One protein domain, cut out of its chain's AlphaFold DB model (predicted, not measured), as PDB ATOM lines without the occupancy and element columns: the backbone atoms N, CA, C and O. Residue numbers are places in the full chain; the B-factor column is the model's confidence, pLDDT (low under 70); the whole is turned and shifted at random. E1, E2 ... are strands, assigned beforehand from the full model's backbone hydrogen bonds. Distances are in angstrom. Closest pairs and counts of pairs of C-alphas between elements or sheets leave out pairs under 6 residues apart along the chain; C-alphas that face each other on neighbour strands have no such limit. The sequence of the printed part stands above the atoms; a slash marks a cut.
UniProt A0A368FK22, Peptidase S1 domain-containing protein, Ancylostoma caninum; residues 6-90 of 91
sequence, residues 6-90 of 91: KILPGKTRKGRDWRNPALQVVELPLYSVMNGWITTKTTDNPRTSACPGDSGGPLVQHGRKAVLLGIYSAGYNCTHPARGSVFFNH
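AT A GLANCE: This is residues 6 to 90 of the 91 residues of the protein "Peptidase S1 domain-containing protein" of Ancylostoma caninum (UniProt A0A368FK22). With little regular structure, the domain is one strongly twisted, curled sheet, E1 E2 E5 E4 E3, antiparallel throughout, with long loops, residues 6 to 29 and 41 to 57. The printed part has 85 residues with five named strands, E1 to E5 in chain order, holding 27 residues: all strand. It is compact, radius of gyration of the C-alphas 11.7 A, spanning 33 by 27 by 18 A.

IN THESE COORDINATES: E1, residues 30 to 34, begins at C-alpha 30 (-3.097, 78.925, 96.850). E2 is residues 37 to 40, E3 58 to 61, E4 67 to 75, 21.7 A long, and E5 85 to 89, ending at C-alpha 89 (2.124, 88.693, 91.379).

HOW THE PARTS SIT: Hairpin E1 and E2 has N 39 and O 32 at 2.8 A, within hydrogen-bond range, as are N 38 and O 87 of E2 and E5, N 86 and O 74 of hairpin E4 and E5, and N 59 and O 70 of hairpin E3 and E4, each 2.8 A. E3 E4 E5 are a meander, successive antiparallel neighbours; with E2, neighbour of E5, a Greek key.

THE WHOLE: The printed part has no cut. The E2 to E3 link is long, 17 residues. Mean pLDDT of the printed part is 70.4; 37 residues are under 70, among them 6 to 26.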
ATOM      1  N   LYS A   6      -5.839  78.434  87.986       68.12
ATOM      2  CA  LYS A   6      -5.508  77.647  86.799       68.12
ATOM      3  C   LYS A   6      -4.246  78.197  86.143       68.12
ATOM      4  O   LYS A   6      -4.190  79.392  85.883       68.12
ATOM      5  N   ILE A   7      -3.254  77.361  85.844       68.19
ATOM      6  CA  ILE A   7      -2.124  77.768  84.985       68.19
ATOM      7  C   ILE A   7      -2.473  77.502  83.523       68.19
ATOM      8  O   ILE A   7      -2.977  76.418  83.225       68.19
ATOM      9  N   LEU A   8      -2.178  78.444  82.625       61.41
ATOM     10  CA  LEU A   8      -2.204  78.227  81.175       61.41
ATOM     11  C   LEU A   8      -0.780  77.953  80.648       61.41
ATOM     12  O   LEU A   8       0.195  78.433  81.221       61.41
ATOM     13  N   PRO A   9      -0.636  77.158  79.580       53.09
ATOM     14  CA  PRO A   9       0.474  76.223  79.451       53.09
ATOM     15  C   PRO A   9       1.827  76.817  79.063       53.09
ATOM     16  O   PRO A   9       1.921  77.628  78.141       53.09
ATOM     17  N   GLY A  10       2.867  76.181  79.616       45.69
ATOM     18  CA  GLY A  10       4.035  75.684  78.889       45.69
ATOM     19  C   GLY A  10       4.324  74.219  79.293       45.69
ATOM     20  O   GLY A  10       4.828  73.923  80.359       45.69
ATOM     21  N   LYS A  11       3.993  73.245  78.435       40.66
ATOM     22  CA  LYS A  11       4.280  71.796  78.608       40.66
ATOM     23  C   LYS A  11       4.080  71.219  80.038       40.66
ATOM     24  O   LYS A  11       5.052  70.857  80.704       40.66
ATOM     25  N   THR A  12       2.833  70.951  80.437       42.72
ATOM     26  CA  THR A  12       2.510  70.099  81.603       42.72
ATOM     27  C   THR A  12       1.979  68.728  81.197       42.72
ATOM     28  O   THR A  12       1.423  68.506  80.117       42.72
ATOM     29  N   ARG A  13       2.131  67.738  82.085       45.91
ATOM     30  CA  ARG A  13       1.519  66.410  81.927       45.91
ATOM     31  C   ARG A  13       0.028  66.451  82.323       45.91
ATOM     32  O   ARG A  13      -0.354  66.040  83.406       45.91
ATOM     33  N   LYS A  14      -0.798  66.892  81.364       42.44
ATOM     34  CA  LYS A  14      -2.251  66.655  81.160       42.44
ATOM     35  C   LYS A  14      -3.240  66.895  82.327       42.44
ATOM     36  O   LYS A  14      -3.638  65.966  83.030       42.44
ATOM     37  N   GLY A  15      -3.895  68.057  82.260       48.81
ATOM     38  CA  GLY A  15      -5.359  68.208  82.275       48.81
ATOM     39  C   GLY A  15      -5.776  68.986  81.015       48.81
ATOM     40  O   GLY A  15      -5.178  70.018  80.733       48.81
ATOM     41  N   ARG A  16      -6.702  68.469  80.191       51.19
ATOM     42  CA  ARG A  16      -7.168  69.153  78.963       51.19
ATOM     43  C   ARG A  16      -8.348  70.063  79.298       51.19
ATOM     44  O   ARG A  16      -9.291  69.582  79.924       51.19
ATOM     45  N   ASP A  17      -8.326  71.316  78.856       55.53
ATOM     46  CA  ASP A  17      -9.542  72.132  78.787       55.53
ATOM     47  C   ASP A  17     -10.453  71.594  77.667       55.53
ATOM     48  O   ASP A  17     -10.023  71.401  76.530       55.53
ATOM     49  N   TRP A  18     -11.722  71.332  77.982       46.47
ATOM     50  CA  TRP A  18     -12.708  70.830  77.018       46.47
ATOM     51  C   TRP A  18     -13.173  71.894  76.016       46.47
ATOM     52  O   TRP A  18     -13.708  71.540  74.969       46.47
ATOM     53  N   ARG A  19     -12.968  73.184  76.308       53.69
ATOM     54  CA  ARG A  19     -13.308  74.293  75.397       53.69
ATOM     55  C   ARG A  19     -12.200  74.614  74.401       53.69
ATOM     56  O   ARG A  19     -12.482  75.135  73.328       53.69
ATOM     57  N   ASN A  20     -10.959  74.283  74.739       51.41
ATOM     58  CA  ASN A  20      -9.826  74.375  73.832       51.41
ATOM     59  C   ASN A  20      -8.866  73.207  74.107       51.41
ATOM     60  O   ASN A  20      -8.059  73.286  75.034       51.41
ATOM     61  N   PRO A  21      -8.905  72.130  73.303       51.12
ATOM     62  CA  PRO A  21      -8.114  70.927  73.555       51.12
ATOM     63  C   PRO A  21      -6.594  71.148  73.455       51.12
ATOM     64  O   PRO A  21      -5.836  70.269  73.871       51.12
ATOM     65  N   ALA A  22      -6.145  72.294  72.926       52.84
ATOM     66  CA  ALA A  22      -4.740  72.698  72.909       52.84
ATOM     67  C   ALA A  22      -4.273  73.331  74.237       52.84
ATOM     68  O   ALA A  22      -3.072  73.398  74.492       52.84
ATOM     69  N   LEU A  23      -5.199  73.771  75.094       57.50
ATOM     70  CA  LEU A  23      -4.898  74.416  76.366       57.50
ATOM     71  C   LEU A  23      -4.790  73.362  77.474       57.50
ATOM     72  O   LEU A  23      -5.753  72.657  77.793       57.50
ATOM     73  N   GLN A  24      -3.600  73.242  78.060       61.81
ATOM     74  CA  GLN A  24      -3.403  72.433  79.259       61.81
ATOM     75  C   GLN A  24      -3.615  73.313  80.482       61.81
ATOM     76  O   GLN A  24      -3.050  74.402  80.560       61.81
ATOM     77  N   VAL A  25      -4.442  72.836  81.409       65.56
ATOM     78  CA  VAL A  25      -4.817  73.568  82.615       65.56
ATOM     79  C   VAL A  25      -4.475  72.736  83.842       65.56
ATOM     80  O   VAL A  25      -4.889  71.578  83.950       65.56
ATOM     81  N   VAL A  26      -3.735  73.349  84.762       69.62
ATOM     82  CA  VAL A  26      -3.349  72.775  86.059       69.62
ATOM     83  C   VAL A  26      -4.033  73.560  87.163       69.62
ATOM     84  O   VAL A  26      -3.978  74.788  87.151       69.62
ATOM     85  N   GLU A  27      -4.656  72.865  88.112       73.12
ATOM     86  CA  GLU A  27      -5.332  73.496  89.247       73.12
ATOM     87  C   GLU A  27      -4.400  73.587  90.447       73.12
ATOM     88  O   GLU A  27      -3.926  72.575  90.962       73.12
ATOM     89  N   LEU A  28      -4.126  74.813  90.888       73.81
ATOM     90  CA  LEU A  28      -3.167  75.085  91.945       73.81
ATOM     91  C   LEU A  28      -3.846  75.628  93.207       73.81
ATOM     92  O   LEU A  28      -4.382  76.740  93.189       73.81
ATOM     93  N   PRO A  29      -3.769  74.913  94.340       75.19
ATOM     94  CA  PRO A  29      -4.188  75.474  95.613       75.19
ATOM     95  C   PRO A  29      -3.250  76.619  96.016       75.19
ATOM     96  O   PRO A  29      -2.024  76.466  96.047       75.19
ATOM     97  N   LEU A  30      -3.836  77.776  96.332       76.88
ATOM     98  CA  LEU A  30      -3.097  78.925  96.850       76.88
ATOM     99  C   LEU A  30      -2.488  78.569  98.211       76.88
ATOM    100  O   LEU A  30      -3.192  78.069  99.087       76.88
ATOM    101  N   TYR A  31      -1.193  78.829  98.385       80.75
ATOM    102  CA  TYR A  31      -0.514  78.648  99.666       80.75
ATOM    103  C   TYR A  31      -0.353  79.982 100.397       80.75
ATOM    104  O   TYR A  31      -0.822  80.124 101.522       80.75
ATOM    105  N   SER A  32       0.282  80.963  99.757       82.88
ATOM    106  CA  SER A  32       0.508  82.288 100.342       82.88
ATOM    107  C   SER A  32       0.781  83.337  99.264       82.88
ATOM    108  O   SER A  32       1.320  83.013  98.203       82.88
ATOM    109  N   VAL A  33       0.442  84.595  99.550       85.12
ATOM    110  CA  VAL A  33       0.775  85.769  98.733       85.12
ATOM    111  C   VAL A  33       1.611  86.710  99.592       85.12
ATOM    112  O   VAL A  33       1.161  87.132 100.656       85.12
ATOM    113  N   MET A  34       2.830  87.031  99.156       80.81
ATOM    114  CA  MET A  34       3.742  87.878  99.926       80.81
ATOM    115  C   MET A  34       4.703  88.645  99.014       80.81
ATOM    116  O   MET A  34       5.275  88.067  98.096       80.81
ATOM    117  N   ASN A  35       4.913  89.937  99.296       81.62
ATOM    118  CA  ASN A  35       5.943  90.788  98.679       81.62
ATOM    119  C   ASN A  35       6.024  90.708  97.141       81.62
ATOM    120  O   ASN A  35       7.112  90.602  96.584       81.62
ATOM    121  N   GLY A  36       4.881  90.741  96.447       84.81
ATOM    122  CA  GLY A  36       4.853  90.675  94.979       84.81
ATOM    123  C   GLY A  36       5.003  89.263  94.402       84.81
ATOM    124  O   GLY A  36       5.191  89.115  93.198       84.81
ATOM    125  N   TRP A  37       4.878  88.227  95.231       87.44
ATOM    126  CA  TRP A  37       4.927  86.829  94.816       87.44
ATOM    127  C   TRP A  37       3.684  86.068  95.259       87.44
ATOM    128  O   TRP A  37       3.132  86.307  96.336       87.44
ATOM    129  N   ILE A  38       3.281  85.102  94.441       87.19
ATOM    130  CA  ILE A  38       2.253  84.117  94.761       87.19
ATOM    131  C   ILE A  38       2.931  82.760  94.860       87.19
ATOM    132  O   ILE A  38       3.673  82.350  93.970       87.19
ATOM    133  N   THR A  39       2.657  82.050  95.945       85.12
ATOM    134  CA  THR A  39       3.126  80.686  96.164       85.12
ATOM    135  C   THR A  39       1.938  79.739  96.184       85.12
ATOM    136  O   THR A  39       0.906  80.018  96.802       85.12
ATOM    137  N   THR A  40       2.068  78.609  95.503       80.25
ATOM    138  CA  THR A  40       1.041  77.564  95.465       80.25
ATOM    139  C   THR A  40       1.571  76.277  96.060       80.25
ATOM    140  O   THR A  40       2.778  76.043  96.091       80.25
ATOM    141  N   LYS A  41       0.673  75.428  96.553       76.62
ATOM    142  CA  LYS A  41       1.053  74.136  97.116       76.62
ATOM    143  C   LYS A  41       1.068  73.081  96.010       76.62
ATOM    144  O   LYS A  41       0.062  72.857  95.349       76.62
ATOM    145  N   THR A  42       2.206  72.419  95.849       70.06
ATOM    146  CA  THR A  42       2.334  71.226  95.009       70.06
ATOM    147  C   THR A  42       1.783  70.033  95.782       70.06
ATOM    148  O   THR A  42       2.162  69.839  96.937       70.06
ATOM    149  N   THR A  43       0.902  69.233  95.182       66.31
ATOM    150  CA  THR A  43       0.563  67.912  95.737       66.31
ATOM    151  C   THR A  43       1.270  66.812  94.947       66.31
ATOM    152  O   THR A  43       1.878  67.062  93.907       66.31
ATOM    153  N   ASP A  44       1.241  65.591  95.463       63.84
ATOM    154  CA  ASP A  44       1.690  64.382  94.768       63.84
ATOM    155  C   ASP A  44       0.864  64.079  93.505       63.84
ATOM    156  O   ASP A  44       1.305  63.322  92.638       63.84
ATOM    157  N   ASN A  45      -0.300  64.716  93.350       63.81
ATOM    158  CA  ASN A  45      -1.076  64.664  92.125       63.81
ATOM    159  C   ASN A  45      -0.412  65.514  91.016       63.81
ATOM    160  O   ASN A  45      -0.383  66.747  91.120       63.81
ATOM    161  N   PRO A  46       0.016  64.904  89.893       56.41
ATOM    162  CA  PRO A  46       0.652  65.609  88.776       56.41
ATOM    163  C   PRO A  46      -0.260  66.634  88.076       56.41
ATOM    164  O   PRO A  46       0.206  67.385  87.227       56.41
ATOM    165  N   ARG A  47      -1.556  66.684  88.414       58.66
ATOM    166  CA  ARG A  47      -2.509  67.708  87.946       58.66
ATOM    167  C   ARG A  47      -2.529  68.987  88.786       58.66
ATOM    168  O   ARG A  47      -3.327  69.874  88.495       58.66
ATOM    169  N   THR A  48      -1.686  69.075  89.813       64.88
ATOM    170  CA  THR A  48      -1.665  70.190  90.779       64.88
ATOM    171  C   THR A  48      -0.286  70.828  90.929       64.88
ATOM    172  O   THR A  48       0.060  71.368  91.979       64.88
ATOM    173  N   SER A  49       0.534  70.738  89.887       66.25
ATOM    174  CA  SER A  49       1.911  71.204  89.916       66.25
ATOM    175  C   SER A  49       2.284  71.923  88.626       66.25
ATOM    176  O   SER A  49       2.014  71.447  87.523       66.25
ATOM    177  N   ALA A  50       2.904  73.093  88.774       73.00
ATOM    178  CA  ALA A  50       3.574  73.758  87.670       73.00
ATOM    179  C   ALA A  50       4.914  73.061  87.414       73.00
ATOM    180  O   ALA A  50       5.602  72.640  88.351       73.00
ATOM    181  N   CYS A  51       5.298  72.949  86.155       72.44
ATOM    182  CA  CYS A  51       6.582  72.419  85.737       72.44
ATOM    183  C   CYS A  51       7.513  73.560  85.303       72.44
ATOM    184  O   CYS A  51       7.039  74.577  84.812       72.44
ATOM    185  N   PRO A  52       8.844  73.364  85.316       68.00
ATOM    186  CA  PRO A  52       9.783  74.324  84.722       68.00
ATOM    187  C   PRO A  52       9.470  74.690  83.257       68.00
ATOM    188  O   PRO A  52       9.806  75.780  82.797       68.00
ATOM    189  N   GLY A  53       8.791  73.797  82.526       71.44
ATOM    190  CA  GLY A  53       8.304  74.051  81.169       71.44
ATOM    191  C   GLY A  53       7.238  75.145  81.067       71.44
ATOM    192  O   GLY A  53       7.086  75.698  79.980       71.44
ATOM    193  N   ASP A  54       6.548  75.479  82.164       71.31
ATOM    194  CA  ASP A  54       5.477  76.485  82.219       71.31
ATOM    195  C   ASP A  54       6.015  77.907  82.382       71.31
ATOM    196  O   ASP A  54       5.245  78.824  82.647       71.31
ATOM    197  N   SER A  55       7.333  78.108  82.289       77.62
ATOM    198  CA  SER A  55       7.973  79.421  82.449       77.62
ATOM    199  C   SER A  55       7.284  80.477  81.579       77.62
ATOM    200  O   SER A  55       7.198  80.324  80.362       77.62
ATOM    201  N   GLY A  56       6.770  81.540  82.208       80.75
ATOM    202  CA  GLY A  56       5.996  82.591  81.532       80.75
ATOM    203  C   GLY A  56       4.495  82.307  81.368       80.75
ATOM    204  O   GLY A  56       3.762  83.169  80.887       80.75
ATOM    205  N   GLY A  57       4.014  81.135  81.785       82.56
ATOM    206  CA  GLY A  57       2.606  80.752  81.764       82.56
ATOM    207  C   GLY A  57       1.775  81.539  82.787       82.56
ATOM    208  O   GLY A  57       2.239  81.772  83.913       82.56
ATOM    209  N   PRO A  58       0.550  81.971  82.439       83.88
ATOM    210  CA  PRO A  58      -0.277  82.765  83.336       83.88
ATOM    211  C   PRO A  58      -0.996  81.894  84.370       83.88
ATOM    212  O   PRO A  58      -1.593  80.873  84.034       83.88
ATOM    213  N   LEU A  59      -1.005  82.350  85.622       84.25
ATOM    214  CA  LEU A  59      -1.885  81.883  86.688       84.25
ATOM    215  C   LEU A  59      -3.159  82.720  86.675       84.25
ATOM    216  O   LEU A  59      -3.118  83.925  86.909       84.25
ATOM    217  N   VAL A  60      -4.296  82.088  86.423       81.62
ATOM    218  CA  VAL A  60      -5.582  82.745  86.215       81.62
ATOM    219  C   VAL A  60      -6.597  82.238  87.233       81.62
ATOM    220  O   VAL A  60      -6.752  81.031  87.418       81.62
ATOM    221  N   GLN A  61      -7.340  83.147  87.856       80.00
ATOM    222  CA  GLN A  61      -8.529  82.793  88.626       80.00
ATOM    223  C   GLN A  61      -9.719  82.632  87.681       80.00
ATOM    224  O   GLN A  61     -10.070  83.563  86.949       80.00
ATOM    225  N   HIS A  62     -10.368  81.466  87.701       71.12
ATOM    226  CA  HIS A  62     -11.611  81.262  86.958       71.12
ATOM    227  C   HIS A  62     -12.826  81.676  87.797       71.12
ATOM    228  O   HIS A  62     -13.030  81.219  88.917       71.12
ATOM    229  N   GLY A  63     -13.651  82.555  87.228       70.81
ATOM    230  CA  GLY A  63     -14.909  83.038  87.793       70.81
ATOM    231  C   GLY A  63     -15.808  83.578  86.678       70.81
ATOM    232  O   GLY A  63     -15.746  83.094  85.550       70.81
ATOM    233  N   ARG A  64     -16.613  84.619  86.939       72.75
ATOM    234  CA  ARG A  64     -17.404  85.290  85.878       72.75
ATOM    235  C   ARG A  64     -16.534  85.935  84.790       72.75
ATOM    236  O   ARG A  64     -16.977  86.074  83.657       72.75
ATOM    237  N   LYS A  65     -15.315  86.338  85.146       75.88
ATOM    238  CA  LYS A  65     -14.262  86.795  84.237       75.88
ATOM    239  C   LYS A  65     -12.965  86.106  84.645       75.88
ATOM    240  O   LYS A  65     -12.738  85.903  85.835       75.88
ATOM    241  N   ALA A  66     -12.153  85.739  83.661       77.50
ATOM    242  CA  ALA A  66     -10.798  85.266  83.897       77.50
ATOM    243  C   ALA A  66      -9.934  86.449  84.349       77.50
ATOM    244  O   ALA A  66      -9.901  87.473  83.667       77.50
ATOM    245  N   VAL A  67      -9.270  86.318  85.499       82.81
ATOM    246  CA  VAL A  67      -8.369  87.344  86.045       82.81
ATOM    247  C   VAL A  67      -6.968  86.765  86.125       82.81
ATOM    248  O   VAL A  67      -6.781  85.714  86.735       82.81
ATOM    249  N   LEU A  68      -5.998  87.435  85.503       85.94
ATOM    250  CA  LEU A  68      -4.585  87.095  85.632       85.94
ATOM    251  C   LEU A  68      -4.121  87.470  87.042       85.94
ATOM    252  O   LEU A  68      -4.186  88.634  87.411       85.94
ATOM    253  N   LEU A  69      -3.682  86.483  87.815       86.06
ATOM    254  CA  LEU A  69      -3.135  86.672  89.157       86.06
ATOM    255  C   LEU A  69      -1.607  86.736  89.145       86.06
ATOM    256  O   LEU A  69      -1.002  87.395  89.981       86.06
ATOM    257  N   GLY A  70      -0.956  86.027  88.225       87.62
ATOM    258  CA  GLY A  70       0.498  86.026  88.189       87.62
ATOM    259  C   GLY A  70       1.107  85.287  87.017       87.62
ATOM    260  O   GLY A  70       0.410  84.658  86.226       87.62
ATOM    261  N   ILE A  71       2.429  85.362  86.917       88.38
ATOM    262  CA  ILE A  71       3.217  84.730  85.856       88.38
ATOM    263  C   ILE A  71       4.158  83.717  86.493       88.38
ATOM    264  O   ILE A  71       4.884  84.057  87.430       88.38
ATOM    265  N   TYR A  72       4.140  82.475  86.005       86.25
ATOM    266  CA  TYR A  72       4.988  81.423  86.552       86.25
ATOM    267  C   TYR A  72       6.462  81.778  86.373       86.25
ATOM    268  O   TYR A  72       6.917  82.075  85.265       86.25
ATOM    269  N   SER A  73       7.190  81.751  87.488       85.00
ATOM    270  CA  SER A  73       8.602  82.105  87.551       85.00
ATOM    271  C   SER A  73       9.459  80.862  87.744       85.00
ATOM    272  O   SER A  73      10.328  80.568  86.928       85.00
ATOM    273  N   ALA A  74       9.206  80.128  88.827       81.06
ATOM    274  CA  ALA A  74      10.032  79.004  89.224       81.06
ATOM    275  C   ALA A  74       9.264  78.035  90.122       81.06
ATOM    276  O   ALA A  74       8.281  78.374  90.778       81.06
ATOM    277  N   GLY A  75       9.762  76.811  90.205       75.38
ATOM    278  CA  GLY A  75       9.252  75.781  91.090       75.38
ATOM    279  C   GLY A  75      10.148  74.559  91.018       75.38
ATOM    280  O   GLY A  75      10.908  74.377  90.066       75.38
ATOM    281  N   TYR A  76      10.078  73.721  92.042       67.88
ATOM    282  CA  TYR A  76      10.723  72.416  91.978       67.88
ATOM    283  C   TYR A  76       9.903  71.490  91.086       67.88
ATOM    284  O   TYR A  76       8.691  71.664  90.990       67.88
ATOM    285  N   ASN A  77      10.577  70.530  90.442       62.81
ATOM    286  CA  ASN A  77       9.996  69.483  89.594       62.81
ATOM    287  C   ASN A  77       8.548  69.139  89.977       62.81
ATOM    288  O   ASN A  77       8.253  68.960  91.160       62.81
ATOM    289  N   CYS A  78       7.677  68.964  88.982       63.53
ATOM    290  CA  CYS A  78       6.217  68.859  89.126       63.53
ATOM    291  C   CYS A  78       5.684  67.655  89.943       63.53
ATOM    292  O   CYS A  78       4.498  67.342  89.911       63.53
ATOM    293  N   THR A  79       6.531  66.964  90.691       59.66
ATOM    294  CA  THR A  79       6.189  65.823  91.545       59.66
ATOM    295  C   THR A  79       6.792  65.930  92.945       59.66
ATOM    296  O   THR A  79       6.841  64.930  93.651       59.66
ATOM    297  N   HIS A  80       7.257  67.110  93.380       61.12
ATOM    298  CA  HIS A  80       7.814  67.275  94.726       61.12
ATOM    299  C   HIS A  80       6.775  67.863  95.714       61.12
ATOM    300  O   HIS A  80       6.674  69.086  95.834       61.12
ATOM    301  N   PRO A  81       6.035  67.034  96.482       57.97
ATOM    302  CA  PRO A  81       4.884  67.461  97.300       57.97
ATOM    303  C   PRO A  81       5.222  68.437  98.441       57.97
ATOM    304  O   PRO A  81       4.337  69.051  99.028       57.97
ATOM    305  N   ALA A  82       6.505  68.596  98.770       57.47
ATOM    306  CA  ALA A  82       6.968  69.487  99.833       57.47
ATOM    307  C   ALA A  82       7.410  70.883  99.351       57.47
ATOM    308  O   ALA A  82       7.779  71.714 100.179       57.47
ATOM    309  N   ARG A  83       7.435  71.157  98.037       66.56
ATOM    310  CA  ARG A  83       7.913  72.443  97.502       66.56
ATOM    311  C   ARG A  83       6.913  73.033  96.516       66.56
ATOM    312  O   ARG A  83       6.583  72.416  95.510       66.56
ATOM    313  N   GLY A  84       6.422  74.223  96.852       74.06
ATOM    314  CA  GLY A  84       5.439  74.959  96.069       74.06
ATOM    315  C   GLY A  84       5.978  75.556  94.770       74.06
ATOM    316  O   GLY A  84       7.186  75.570  94.530       74.06
ATOM    317  N   SER A  85       5.067  76.068  93.945       81.06
ATOM    318  CA  SER A  85       5.395  76.856  92.751       81.06
ATOM    319  C   SER A  85       5.306  78.347  93.061       81.06
ATOM    320  O   SER A  85       4.454  78.760  93.847       81.06
ATOM    321  N   VAL A  86       6.181  79.142  92.453       86.56
ATOM    322  CA  VAL A  86       6.313  80.583  92.679       86.56
ATOM    323  C   VAL A  86       5.954  81.340  91.403       86.56
ATOM    324  O   VAL A  86       6.452  81.044  90.314       86.56
ATOM    325  N   PHE A  87       5.109  82.352  91.559       88.06
ATOM    326  CA  PHE A  87       4.644  83.229  90.496       88.06
ATOM    327  C   PHE A  87       4.926  84.674  90.881       88.06
ATOM    328  O   PHE A  87       4.778  85.047  92.046       88.06
ATOM    329  N   PHE A  88       5.277  85.496  89.902       89.69
ATOM    330  CA  PHE A  88       5.245  86.943  90.076       89.69
ATOM    331  C   PHE A  88       3.792  87.384  90.171       89.69
ATOM    332  O   PHE A  88       2.996  87.037  89.298       89.69
ATOM    333  N   ASN A  89       3.449  88.120  91.221       84.06
ATOM    334  CA  ASN A  89       2.124  88.693  91.379       84.06
ATOM    335  C   ASN A  89       1.910  89.767  90.306       84.06
ATOM    336  O   ASN A  89       2.709  90.699  90.184       84.06
ATOM    337  N   HIS A  90       0.843  89.620  89.531       76.50
ATOM    338  CA  HIS A  90       0.405  90.606  88.557       76.50
ATOM    339  C   HIS A  90      -0.796  91.333  89.166       76.50
ATOM    340  O   HIS A  90      -1.899  90.796  89.177       76.50
TER     341      HIS A  90